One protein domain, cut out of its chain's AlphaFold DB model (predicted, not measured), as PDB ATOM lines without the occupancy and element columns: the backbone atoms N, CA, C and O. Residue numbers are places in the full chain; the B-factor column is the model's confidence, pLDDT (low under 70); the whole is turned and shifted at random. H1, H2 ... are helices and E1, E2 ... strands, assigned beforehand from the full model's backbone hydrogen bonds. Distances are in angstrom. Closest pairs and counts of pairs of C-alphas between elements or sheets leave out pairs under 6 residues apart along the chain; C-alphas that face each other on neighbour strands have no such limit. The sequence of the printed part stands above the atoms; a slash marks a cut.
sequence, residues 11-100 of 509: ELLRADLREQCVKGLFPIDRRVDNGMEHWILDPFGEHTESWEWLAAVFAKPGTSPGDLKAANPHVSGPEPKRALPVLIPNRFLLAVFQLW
ATOM      1  N   GLU A  11     165.031  83.447 147.512       83.69
ATOM      2  CA  GLU A  11     164.350  82.273 148.042       83.69
ATOM      3  C   GLU A  11     165.291  81.108 148.400       83.69
ATOM      4  O   GLU A  11     164.882  80.190 149.113       83.69
ATOM      5  N   LEU A  12     166.559  81.150 147.972       85.94
ATOM      6  CA  LEU A  12     167.588  80.178 148.365       85.94
ATOM      7  C   LEU A  12     168.422  80.647 149.564       85.94
ATOM      8  O   LEU A  12     169.192  79.865 150.125       85.94
ATOM      9  N   LEU A  13     168.275  81.906 149.992       87.25
ATOM     10  CA  LEU A  13     168.992  82.418 151.157       87.25
ATOM     11  C   LEU A  13     168.456  81.809 152.456       87.25
ATOM     12  O   LEU A  13     167.247  81.598 152.620       87.25
ATOM     13  N   ARG A  14     169.370  81.606 153.416       88.81
ATOM     14  CA  ARG A  14     169.036  81.314 154.818       88.81
ATOM     15  C   ARG A  14     168.147  82.433 155.377       88.81
ATOM     16  O   ARG A  14     168.269  83.584 154.963       88.81
ATOM     17  N   ALA A  15     167.245  82.091 156.296       81.00
ATOM     18  CA  ALA A  15     166.157  82.972 156.728       81.00
ATOM     19  C   ALA A  15     166.615  84.359 157.228       81.00
ATOM     20  O   ALA A  15     165.990  85.356 156.887       81.00
ATOM     21  N   ASP A  16     167.721  84.437 157.969       81.12
ATOM     22  CA  ASP A  16     168.325  85.682 158.469       81.12
ATOM     23  C   ASP A  16     168.886  86.576 157.351       81.12
ATOM     24  O   ASP A  16     168.711  87.793 157.371       81.12
ATOM     25  N   LEU A  17     169.538  85.986 156.346       85.75
ATOM     26  CA  LEU A  17     170.051  86.724 155.186       85.75
ATOM     27  C   LEU A  17     168.914  87.168 154.266       85.75
ATOM     28  O   LEU A  17     168.930  88.285 153.755       85.75
ATOM     29  N   ARG A  18     167.895  86.317 154.104       91.25
ATOM     30  CA  ARG A  18     166.673  86.659 153.377       91.25
ATOM     31  C   ARG A  18     165.965  87.847 154.019       91.25
ATOM     32  O   ARG A  18     165.575  88.766 153.312       91.25
ATOM     33  N   GLU A  19     165.854  87.856 155.345       91.25
ATOM     34  CA  GLU A  19     165.285  88.971 156.101       91.25
ATOM     35  C   GLU A  19     166.048  90.281 155.864       91.25
ATOM     36  O   GLU A  19     165.429  91.309 155.598       91.25
ATOM     37  N   GLN A  20     167.382  90.248 155.920       83.81
ATOM     38  CA  GLN A  20     168.217  91.425 155.652       83.81
ATOM     39  C   GLN A  20     168.034  91.944 154.222       83.81
ATOM     40  O   GLN A  20     167.891  93.150 154.021       83.81
ATOM     41  N   CYS A  21     167.992  91.044 153.236       83.56
ATOM     42  CA  CYS A  21     167.741  91.410 151.847       83.56
ATOM     43  C   CYS A  21     166.345  92.012 151.659       83.56
ATOM     44  O   CYS A  21     166.232  93.057 151.028       83.56
ATOM     45  N   VAL A  22     165.300  91.420 152.246       88.31
ATOM     46  CA  VAL A  22     163.928  91.951 152.177       88.31
ATOM     47  C   VAL A  22     163.833  93.329 152.838       88.31
ATOM     48  O   VAL A  22     163.272  94.233 152.237       88.31
ATOM     49  N   LYS A  23     164.458  93.549 154.006       83.88
ATOM     50  CA  LYS A  23     164.514  94.881 154.647       83.88
ATOM     51  C   LYS A  23     165.179  95.945 153.772       83.88
ATOM     52  O   LYS A  23     164.797  97.109 153.832       83.88
ATOM     53  N   GLY A  24     166.201  95.560 153.009       76.44
ATOM     54  CA  GLY A  24     166.908  96.470 152.107       76.44
ATOM     55  C   GLY A  24     166.150  96.746 150.809       76.44
ATOM     56  O   GLY A  24     166.128  97.883 150.351       76.44
ATOM     57  N   LEU A  25     165.535  95.715 150.224       77.44
ATOM     58  CA  LEU A  25     164.815  95.802 148.950       77.44
ATOM     59  C   LEU A  25     163.414  96.406 149.102       77.44
ATOM     60  O   LEU A  25     162.965  97.133 148.221       77.44
ATOM     61  N   PHE A  26     162.750  96.132 150.224       85.44
ATOM     62  CA  PHE A  26     161.371  96.528 150.504       85.44
ATOM     63  C   PHE A  26     161.285  97.273 151.844       85.44
ATOM     64  O   PHE A  26     160.688  96.791 152.806       85.44
ATOM     65  N   PRO A  27     161.890  98.472 151.946       79.06
ATOM     66  CA  PRO A  27     161.983  99.203 153.212       79.06
ATOM     67  C   PRO A  27     160.630  99.706 153.742       79.06
ATOM     68  O   PRO A  27     160.555 100.165 154.880       79.06
ATOM     69  N   ILE A  28     159.578  99.654 152.919       77.81
ATOM     70  CA  ILE A  28     158.214 100.063 153.274       77.81
ATOM     71  C   ILE A  28     157.318  98.890 153.689       77.81
ATOM     72  O   ILE A  28     156.189  99.122 154.123       77.81
ATOM     73  N   ASP A  29     157.806  97.652 153.574       88.62
ATOM     74  CA  ASP A  29     157.078  96.486 154.058       88.62
ATOM     75  C   ASP A  29     156.940  96.565 155.572       88.62
ATOM     76  O   ASP A  29     157.871  96.931 156.299       88.62
ATOM     77  N   ARG A  30     155.758  96.215 156.068       90.50
ATOM     78  CA  ARG A  30     155.452  96.360 157.487       90.50
ATOM     79  C   ARG A  30     154.646  95.198 158.013       90.50
ATOM     80  O   ARG A  30     153.698  94.710 157.398       90.50
ATOM     81  N   ARG A  31     154.996  94.789 159.226       93.81
ATOM     82  CA  ARG A  31     154.227  93.805 159.969       93.81
ATOM     83  C   ARG A  31     152.916  94.445 160.420       93.81
ATOM     84  O   ARG A  31     152.935  95.465 161.095       93.81
ATOM     85  N   VAL A  32     151.790  93.827 160.097       90.75
ATOM     86  CA  VAL A  32     150.444  94.208 160.554       90.75
ATOM     87  C   VAL A  32     149.813  93.046 161.319       90.75
ATOM     88  O   VAL A  32     150.280  91.918 161.194       90.75
ATOM     89  N   ASP A  33     148.756  93.263 162.099       87.69
ATOM     90  CA  ASP A  33     148.211  92.233 163.008       87.69
ATOM     91  C   ASP A  33     147.949  90.876 162.324       87.69
ATOM     92  O   ASP A  33     148.275  89.810 162.854       87.69
ATOM     93  N   ASN A  34     147.433  90.894 161.094       90.94
ATOM     94  CA  ASN A  34     147.050  89.701 160.340       90.94
ATOM     95  C   ASN A  34     148.122  89.168 159.364       90.94
ATOM     96  O   ASN A  34     147.893  88.123 158.746       90.94
ATOM     97  N   GLY A  35     149.292  89.804 159.241       95.12
ATOM     98  CA  GLY A  35     150.320  89.373 158.286       95.12
ATOM     99  C   GLY A  35     151.458  90.365 158.049       95.12
ATOM    100  O   GLY A  35     151.726  91.258 158.850       95.12
ATOM    101  N   MET A  36     152.158  90.195 156.939       94.81
ATOM    102  CA  MET A  36     153.055  91.220 156.406       94.81
ATOM    103  C   MET A  36     152.300  91.976 155.321       94.81
ATOM    104  O   MET A  36     151.787  91.346 154.399       94.81
ATOM    105  N   GLU A  37     152.213  93.295 155.429       94.31
ATOM    106  CA  GLU A  37     151.821  94.132 154.301       94.31
ATOM    107  C   GLU A  37     153.076  94.374 153.462       94.31
ATOM    108  O   GLU A  37     154.023  95.006 153.931       94.31
ATOM    109  N   HIS A  38     153.076  93.824 152.254       94.00
ATOM    110  CA  HIS A  38     154.141  93.962 151.277       94.00
ATOM    111  C   HIS A  38     153.677  94.858 150.132       94.00
ATOM    112  O   HIS A  38     152.569  94.694 149.617       94.00
ATOM    113  N   TRP A  39     154.510  95.809 149.727       87.81
ATOM    114  CA  TRP A  39     154.204  96.692 148.606       87.81
ATOM    115  C   TRP A  39     154.879  96.205 147.332       87.81
ATOM    116  O   TRP A  39     156.096  96.085 147.290       87.81
ATOM    117  N   ILE A  40     154.097  96.029 146.265       84.62
ATOM    118  CA  ILE A  40     154.635  95.653 144.952       84.62
ATOM    119  C   ILE A  40     155.423  96.842 144.381       84.62
ATOM    120  O   ILE A  40     154.835  97.805 143.877       84.62
ATOM    121  N   LEU A  41     156.750  96.805 144.466       68.88
ATOM    122  CA  LEU A  41     157.655  97.886 144.056       68.88
ATOM    123  C   LEU A  41     158.259  97.679 142.662       68.88
ATOM    124  O   LEU A  41     158.650  98.659 142.022       68.88
ATOM    125  N   ASP A  42     158.302  96.432 142.202       66.31
ATOM    126  CA  ASP A  42     159.060  95.885 141.078       66.31
ATOM    127  C   ASP A  42     160.454  96.527 140.966       66.31
ATOM    128  O   ASP A  42     160.748  97.211 139.980       66.31
ATOM    129  N   PRO A  43     161.318  96.374 141.991       53.41
ATOM    130  CA  PRO A  43     162.591  97.094 142.067       53.41
ATOM    131  C   PRO A  43     163.559  96.720 140.933       53.41
ATOM    132  O   PRO A  43     164.520  97.443 140.680       53.41
ATOM    133  N   PHE A  44     163.295  95.616 140.227       61.22
ATOM    134  CA  PHE A  44     164.115  95.115 139.125       61.22
ATOM    135  C   PHE A  44     163.555  95.460 137.732       61.22
ATOM    136  O   PHE A  44     164.263  95.288 136.743       61.22
ATOM    137  N   GLY A  45     162.339  96.018 137.648       48.91
ATOM    138  CA  GLY A  45     161.755  96.571 136.418       48.91
ATOM    139  C   GLY A  45     161.363  95.547 135.347       48.91
ATOM    140  O   GLY A  45     161.295  95.906 134.172       48.91
ATOM    141  N   GLU A  46     161.135  94.291 135.737       57.59
ATOM    142  CA  GLU A  46     160.829  93.166 134.838       57.59
ATOM    143  C   GLU A  46     159.493  92.470 135.185       57.59
ATOM    144  O   GLU A  46     159.250  91.352 134.740       57.59
ATOM    145  N   HIS A  47     158.608  93.104 135.969       55.56
ATOM    146  CA  HIS A  47     157.383  92.489 136.512       55.56
ATOM    147  C   HIS A  47     157.661  91.251 137.381       55.56
ATOM    148  O   HIS A  47     156.916  90.273 137.372       55.56
ATOM    149  N   THR A  48     158.754  91.304 138.140       62.53
ATOM    150  CA  THR A  48     159.318  90.147 138.859       62.53
ATOM    151  C   THR A  48     158.556  89.739 140.117       62.53
ATOM    152  O   THR A  48     158.694  88.606 140.571       62.53
ATOM    153  N   GLU A  49     157.710  90.613 140.663       81.94
ATOM    154  CA  GLU A  49     156.948  90.354 141.891       81.94
ATOM    155  C   GLU A  49     155.594  89.684 141.606       81.94
ATOM    156  O   GLU A  49     154.529  90.197 141.952       81.94
ATOM    157  N   SER A  50     155.642  88.530 140.936       89.12
ATOM    158  CA  SER A  50     154.473  87.674 140.710       89.12
ATOM    159  C   SER A  50     154.002  87.002 142.002       89.12
ATOM    160  O   SER A  50     154.752  86.894 142.976       89.12
ATOM    161  N   TRP A  51     152.781  86.461 142.014       93.19
ATOM    162  CA  TRP A  51     152.311  85.655 143.151       93.19
ATOM    163  C   TRP A  51     153.225  84.461 143.453       93.19
ATOM    164  O   TRP A  51     153.375  84.074 144.613       93.19
ATOM    165  N   GLU A  52     153.842  83.890 142.417       91.75
ATOM    166  CA  GLU A  52     154.809  82.798 142.538       91.75
ATOM    167  C   GLU A  52     156.089  83.245 143.234       91.75
ATOM    168  O   GLU A  52     156.542  82.601 144.183       91.75
ATOM    169  N   TRP A  53     156.614  84.400 142.840       90.12
ATOM    170  CA  TRP A  53     157.802  84.959 143.460       90.12
ATOM    171  C   TRP A  53     157.553  85.373 144.917       90.12
ATOM    172  O   TRP A  53     158.332  85.032 145.809       90.12
ATOM    173  N   LEU A  54     156.418  86.022 145.198       93.06
ATOM    174  CA  LEU A  54     156.037  86.412 146.558       93.06
ATOM    175  C   LEU A  54     155.886  85.200 147.483       93.06
ATOM    176  O   LEU A  54     156.327  85.241 148.636       93.06
ATOM    177  N   ALA A  55     155.310  84.101 146.986       93.69
ATOM    178  CA  ALA A  55     155.230  82.854 147.737       93.69
ATOM    179  C   ALA A  55     156.626  82.287 148.039       93.69
ATOM    180  O   ALA A  55     156.892  81.906 149.179       93.69
ATOM    181  N   ALA A  56     157.536  82.297 147.062       91.12
ATOM    182  CA  ALA A  56     158.899  81.794 147.234       91.12
ATOM    183  C   ALA A  56     159.717  82.606 148.258       91.12
ATOM    184  O   ALA A  56     160.499  82.046 149.037       91.12
ATOM    185  N   VAL A  57     159.533  83.928 148.286       92.06
ATOM    186  CA  VAL A  57     160.294  84.825 149.163       92.06
ATOM    187  C   VAL A  57     159.716  84.869 150.573       92.06
ATOM    188  O   VAL A  57     160.463  84.690 151.541       92.06
ATOM    189  N   PHE A  58     158.406  85.094 150.700       94.25
ATOM    190  CA  PHE A  58     157.778  85.450 151.971       94.25
ATOM    191  C   PHE A  58     157.061  84.298 152.671       94.25
ATOM    192  O   PHE A  58     156.884  84.353 153.893       94.25
ATOM    193  N   ALA A  59     156.619  83.278 151.934       94.19
ATOM    194  CA  ALA A  59     155.718  82.265 152.465       94.19
ATOM    195  C   ALA A  59     156.423  80.957 152.863       94.19
ATOM    196  O   ALA A  59     157.527  80.630 152.429       94.19
ATOM    197  N   LYS A  60     155.777  80.203 153.755       93.00
ATOM    198  CA  LYS A  60     156.208  78.874 154.191       93.00
ATOM    199  C   LYS A  60     156.147  77.889 153.015       93.00
ATOM    200  O   LYS A  60     155.228  78.007 152.194       93.00
ATOM    201  N   PRO A  61     157.040  76.880 152.976       88.25
ATOM    202  CA  PRO A  61     156.977  75.810 151.984       88.25
ATOM    203  C   PRO A  61     155.574  75.201 151.889       88.25
ATOM    204  O   PRO A  61     154.950  74.921 152.913       88.25
ATOM    205  N   GLY A  62     155.083  75.014 150.663       86.94
ATOM    206  CA  GLY A  62     153.740  74.489 150.393       86.94
ATOM    207  C   GLY A  62     152.631  75.542 150.285       86.94
ATOM    208  O   GLY A  62     151.505  75.175 149.970       86.94
ATOM    209  N   THR A  63     152.922  76.832 150.493       93.56
ATOM    210  CA  THR A  63     151.975  77.913 150.161       93.56
ATOM    211  C   THR A  63     151.929  78.099 148.647       93.56
ATOM    212  O   THR A  63     152.968  78.350 148.035       93.56
ATOM    213  N   SER A  64     150.747  78.002 148.037       94.06
ATOM    214  CA  SER A  64     150.600  78.214 146.597       94.06
ATOM    215  C   SER A  64     150.431  79.704 146.248       94.06
ATOM    216  O   SER A  64     149.927  80.483 147.065       94.06
ATOM    217  N   PRO A  65     150.758  80.119 145.010       93.19
ATOM    218  CA  PRO A  65     150.449  81.467 144.519       93.19
ATOM    219  C   PRO A  65     148.948  81.797 144.621       93.19
ATOM    220  O   PRO A  65     148.556  82.927 144.921       93.19
ATOM    221  N   GLY A  66     148.094  80.781 144.432       93.56
ATOM    222  CA  GLY A  66     146.642  80.891 144.563       93.56
ATOM    223  C   GLY A  66     146.185  81.237 145.981       93.56
ATOM    224  O   GLY A  66     145.249  82.019 146.134       93.56
ATOM    225  N   ASP A  67     146.874  80.738 147.010       94.44
ATOM    226  CA  ASP A  67     146.561  81.041 148.413       94.44
ATOM    227  C   ASP A  67     146.819  82.513 148.753       94.44
ATOM    228  O   ASP A  67     146.022  83.146 149.455       94.44
ATOM    229  N   LEU A  68     147.918  83.072 148.233       95.12
ATOM    230  CA  LEU A  68     148.238  84.490 148.398       95.12
ATOM    231  C   LEU A  68     147.256  85.370 147.626       95.12
ATOM    232  O   LEU A  68     146.746  86.342 148.182       95.12
ATOM    233  N   LYS A  69     146.914  85.002 146.389       94.69
ATOM    234  CA  LYS A  69     145.908  85.725 145.606       94.69
ATOM    235  C   LYS A  69     144.532  85.709 146.275       94.69
ATOM    236  O   LYS A  69     143.887  86.749 146.370       94.69
ATOM    237  N   ALA A  70     144.092  84.559 146.789       93.81
ATOM    238  CA  ALA A  70     142.818  84.429 147.496       93.81
ATOM    239  C   ALA A  70     142.767  85.270 148.784       93.81
ATOM    240  O   ALA A  70     141.701  85.751 149.168       93.81
ATOM    241  N   ALA A  71     143.913  85.490 149.436       93.50
ATOM    242  CA  ALA A  71     144.024  86.382 150.589       93.50
ATOM    243  C   ALA A  71     143.975  87.880 150.232       93.50
ATOM    244  O   ALA A  71     143.855  88.709 151.132       93.50
ATOM    245  N   ASN A  72     144.047  88.225 148.943       94.56
ATOM    246  CA  ASN A  72     144.108  89.593 148.428       94.56
ATOM    247  C   ASN A  72     143.018  89.850 147.369       94.56
ATOM    248  O   ASN A  72     143.332  90.144 146.213       94.56
ATOM    249  N   PRO A  73     141.721  89.759 147.730       90.94
ATOM    250  CA  PRO A  73     140.614  89.846 146.772       90.94
ATOM    251  C   PRO A  73     140.488  91.221 146.093       90.94
ATOM    252  O   PRO A  73     139.828  91.340 145.064       90.94
ATOM    253  N   HIS A  74     141.120  92.261 146.647       83.06
ATOM    254  CA  HIS A  74     141.186  93.599 146.055       83.06
ATOM    255  C   HIS A  74     142.120  93.684 144.840       83.06
ATOM    256  O   HIS A  74     142.055  94.657 144.087       83.06
ATOM    257  N   VAL A  75     142.988  92.691 144.624       85.00
ATOM    258  CA  VAL A  75     143.903  92.673 143.480       85.00
ATOM    259  C   VAL A  75     143.174  92.169 142.235       85.00
ATOM    260  O   VAL A  75     142.837  90.994 142.107       85.00
ATOM    261  N   SER A  76     142.949  93.076 141.281       76.62
ATOM    262  CA  SER A  76     142.315  92.763 139.998       76.62
ATOM    263  C   SER A  76     143.323  92.245 138.963       76.62
ATOM    264  O   SER A  76     144.293  92.927 138.627       76.62
ATOM    265  N   GLY A  77     143.041  91.072 138.385       82.62
ATOM    266  CA  GLY A  77     143.843  90.462 137.315       82.62
ATOM    267  C   GLY A  77     144.581  89.183 137.734       82.62
ATOM    268  O   GLY A  77     144.339  88.649 138.820       82.62
ATOM    269  N   PRO A  78     145.426  88.616 136.851       82.31
ATOM    270  CA  PRO A  78     146.188  87.405 137.145       82.31
ATOM    271  C   PRO A  78     147.267  87.642 138.211       82.31
ATOM    272  O   PRO A  78     147.326  86.842 139.141       82.31
ATOM    273  N   GLU A  79     147.987  88.766 138.137       87.44
ATOM    274  CA  GLU A  79     149.171  89.101 138.944       87.44
ATOM    275  C   GLU A  79     149.002  90.393 139.770       87.44
ATOM    276  O   GLU A  79     148.152  91.230 139.426       87.44
ATOM    277  N   PRO A  80     149.807  90.591 140.835       83.81
ATOM    278  CA  PRO A  80     149.874  91.856 141.555       83.81
ATOM    279  C   PRO A  80     150.338  92.985 140.633       83.81
ATOM    280  O   PRO A  80     151.234  92.813 139.807       83.81
ATOM    281  N   LYS A  81     149.743  94.172 140.780       74.56
ATOM    282  CA  LYS A  81     150.185  95.367 140.051       74.56
ATOM    283  C   LYS A  81     151.060  96.223 140.951       74.56
ATOM    284  O   LYS A  81     150.805  96.338 142.148       74.56
ATOM    285  N   ARG A  82     152.056  96.863 140.344       73.06
ATOM    286  CA  ARG A  82     152.952  97.811 141.009       73.06
ATOM    287  C   ARG A  82     152.168  98.884 141.774       73.06
ATOM    288  O   ARG A  82     151.128  99.341 141.303       73.06
ATOM    289  N   ALA A  83     152.706  99.297 142.919       60.16
ATOM    290  CA  ALA A  83     152.132 100.262 143.855       60.16
ATOM    291  C   ALA A  83     150.811  99.826 144.518       60.16
ATOM    292  O   ALA A  83     150.058 100.671 145.002       60.16
ATOM    293  N   LEU A  84     150.532  98.521 144.573       73.88
ATOM    294  CA  LEU A  84     149.478  97.968 145.421       73.88
ATOM    295  C   LEU A  84     150.088  97.270 146.638       73.88
ATOM    296  O   LEU A  84     151.036  96.501 146.471       73.88
ATOM    297  N   PRO A  85     149.539  97.478 147.846       86.81
ATOM    298  CA  PRO A  85     149.850  96.623 148.973       86.81
ATOM    299  C   PRO A  85     149.133  95.277 148.825       86.81
ATOM    300  O   PRO A  85     147.939  95.207 148.500       86.81
ATOM    301  N   VAL A  86     149.857  94.207 149.119       94.12
ATOM    302  CA  VAL A  86     149.332  92.856 149.288       94.12
ATOM    303  C   VAL A  86     149.655  92.365 150.692       94.12
ATOM    304  O   VAL A  86     150.706  92.644 151.259       94.12
ATOM    305  N   LEU A  87     148.729  91.626 151.276       96.25
ATOM    306  CA  LEU A  87     148.905  90.965 152.551       96.25
ATOM    307  C   LEU A  87     149.481  89.568 152.319       96.25
ATOM    308  O   LEU A  87     148.924  88.786 151.550       96.25
ATOM    309  N   ILE A  88     150.534  89.220 153.051       97.19
ATOM    310  CA  ILE A  88     150.975  87.838 153.249       97.19
ATOM    311  C   ILE A  88     150.487  87.411 154.643       97.19
ATOM    312  O   ILE A  88     151.096  87.790 155.649       97.19
ATOM    313  N   PRO A  89     149.371  86.663 154.747       97.06
ATOM    314  CA  PRO A  89     148.769  86.316 156.031       97.06
ATOM    315  C   PRO A  89     149.712  85.550 156.960       97.06
ATOM    316  O   PRO A  89     150.460  84.687 156.508       97.06
ATOM    317  N   ASN A  90     149.578  85.744 158.276       95.69
ATOM    318  CA  ASN A  90     150.369  85.045 159.307       95.69
ATOM    319  C   ASN A  90     150.441  83.523 159.121       95.69
ATOM    320  O   ASN A  90     151.474  82.899 159.364       95.69
ATOM    321  N   ARG A  91     149.330  82.912 158.687       95.06
ATOM    322  CA  ARG A  91     149.262  81.465 158.446       95.06
ATOM    323  C   ARG A  91     150.270  81.006 157.386       95.06
ATOM    324  O   ARG A  91     150.870  79.946 157.566       95.06
ATOM    325  N   PHE A  92     150.525  81.838 156.377       96.50
ATOM    326  CA  PHE A  92     151.444  81.576 155.270       96.50
ATOM    327  C   PHE A  92     152.828  82.203 155.468       96.50
ATOM    328  O   PHE A  92     153.797  81.666 154.961       96.50
ATOM    329  N   LEU A  93     152.951  83.295 156.222       96.25
ATOM    330  CA  LEU A  93     154.191  84.061 156.383       96.25
ATOM    331  C   LEU A  93     155.316  83.259 157.068       96.25
ATOM    332  O   LEU A  93     155.082  82.628 158.102       96.25
ATOM    333  N   LEU A  94     156.547  83.319 156.547       94.12
ATOM    334  CA  LEU A  94     157.729  82.713 157.178       94.12
ATOM    335  C   LEU A  94     157.980  83.277 158.583       94.12
ATOM    336  O   LEU A  94     157.815  84.470 158.835       94.12
ATOM    337  N   ALA A  95     158.448  82.418 159.494       93.50
ATOM    338  CA  ALA A  95     158.639  82.760 160.905       93.50
ATOM    339  C   ALA A  95     159.558  83.976 161.118       93.50
ATOM    340  O   ALA A  95     159.273  84.806 161.974       93.50
ATOM    341  N   VAL A  96     160.608  84.129 160.302       93.19
ATOM    342  CA  VAL A  96     161.541  85.264 160.403       93.19
ATOM    343  C   VAL A  96     160.847  86.619 160.207       93.19
ATOM    344  O   VAL A  96     161.156  87.579 160.903       93.19
ATOM    345  N   PHE A  97     159.837  86.682 159.338       94.06
ATOM    346  CA  PHE A  97     159.041  87.889 159.114       94.06
ATOM    347  C   PHE A  97     157.951  88.076 160.171       94.06
ATOM    348  O   PHE A  97     157.538  89.201 160.432       94.06
ATOM    349  N   GLN A  98     157.498  87.002 160.824       91.94
ATOM    350  CA  GLN A  98     156.538  87.112 161.927       91.94
ATOM    351  C   GLN A  98     157.129  87.814 163.151       91.94
ATOM    352  O   GLN A  98     156.372  88.434 163.897       91.94
ATOM    353  N   LEU A  99     158.452  87.735 163.323       91.00
ATOM    354  CA  LEU A  99     159.211  88.368 164.404       91.00
ATOM    355  C   LEU A  99     159.437  89.874 164.199       91.00
ATOM    356  O   LEU A  99     159.996  90.529 165.078       91.00
ATOM    357  N   TRP A 100     159.033  90.438 163.056       91.00
ATOM    358  CA  TRP A 100     159.109  91.882 162.846       91.00
ATOM    359  C   TRP A 100     158.182  92.624 163.817       91.00
ATOM    360  O   TRP A 100     157.098  92.125 164.130       91.00
TER     361      TRP A 100
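This is residues 11 to 100 of the 509 residues of the protein "MurNAc-LAA domain-containing protein" of Acidobacteria bacterium (UniProt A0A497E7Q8). A small antiparallel sheet of three strands, E1, E2 and E3, is grazed by three short helices, H2, H3 and H4: H2 and H3 meet in a corner, while H4 meets H1, the longest helix and not on the sheet, toward one end of the longest axis. The loop of residues 71 to 84 lies at the other end of that axis. The printed part has 90 residues, with named elements in the order H1 E1 E2 H2 H3 E3 H4 and sheet order E1 E2 E3; its class is mixed, with 42 residues in named elements, under half. It is compact, with a radius of gyration of the C-alphas of 11.9 A, and spans 33 by 28 by 22 A.

H1, residues 15 to 25, touches H4, residues 95 to 98; their closest C-alphas, Ala 15 and Val 96, are 6.3 A apart. E1, residues 30 to 32, and E2, residues 35 to 39, form a hairpin, with N 32 and O 35 2.9 A apart. E2 is antiparallel to E3, residues 85 to 89, with N 38 and O 86 2.8 A apart. H2, residues 51 to 58, touches H3, residues 65 to 70, about perpendicular at 82 degrees; their closest C-alphas, Trp 51 and Pro 65, are 4.8 A apart. H2, H3 and H4 are on the sheet but only graze it; H1 is not on it. Every O i to N i+4 pair is within hydrogen-bond range in H1, H2 and H3; H4 is too short for one.

H1 begins at C-alpha 15 (166.157, 82.972, 156.728) and is 15.1 A long. E2 measures 12.7 A, E3 12.5 A and H2 10.4 A. H4 ends at C-alpha 98 (156.538, 87.112, 161.927).

The C-alphas farthest apart, of Asp 16 and Gly 77, are 32.7 A apart. The printed part has no cut. The links E2 to H2 and H3 to E3 are long. Residues 41 to 48 and 83 have pLDDT under 70.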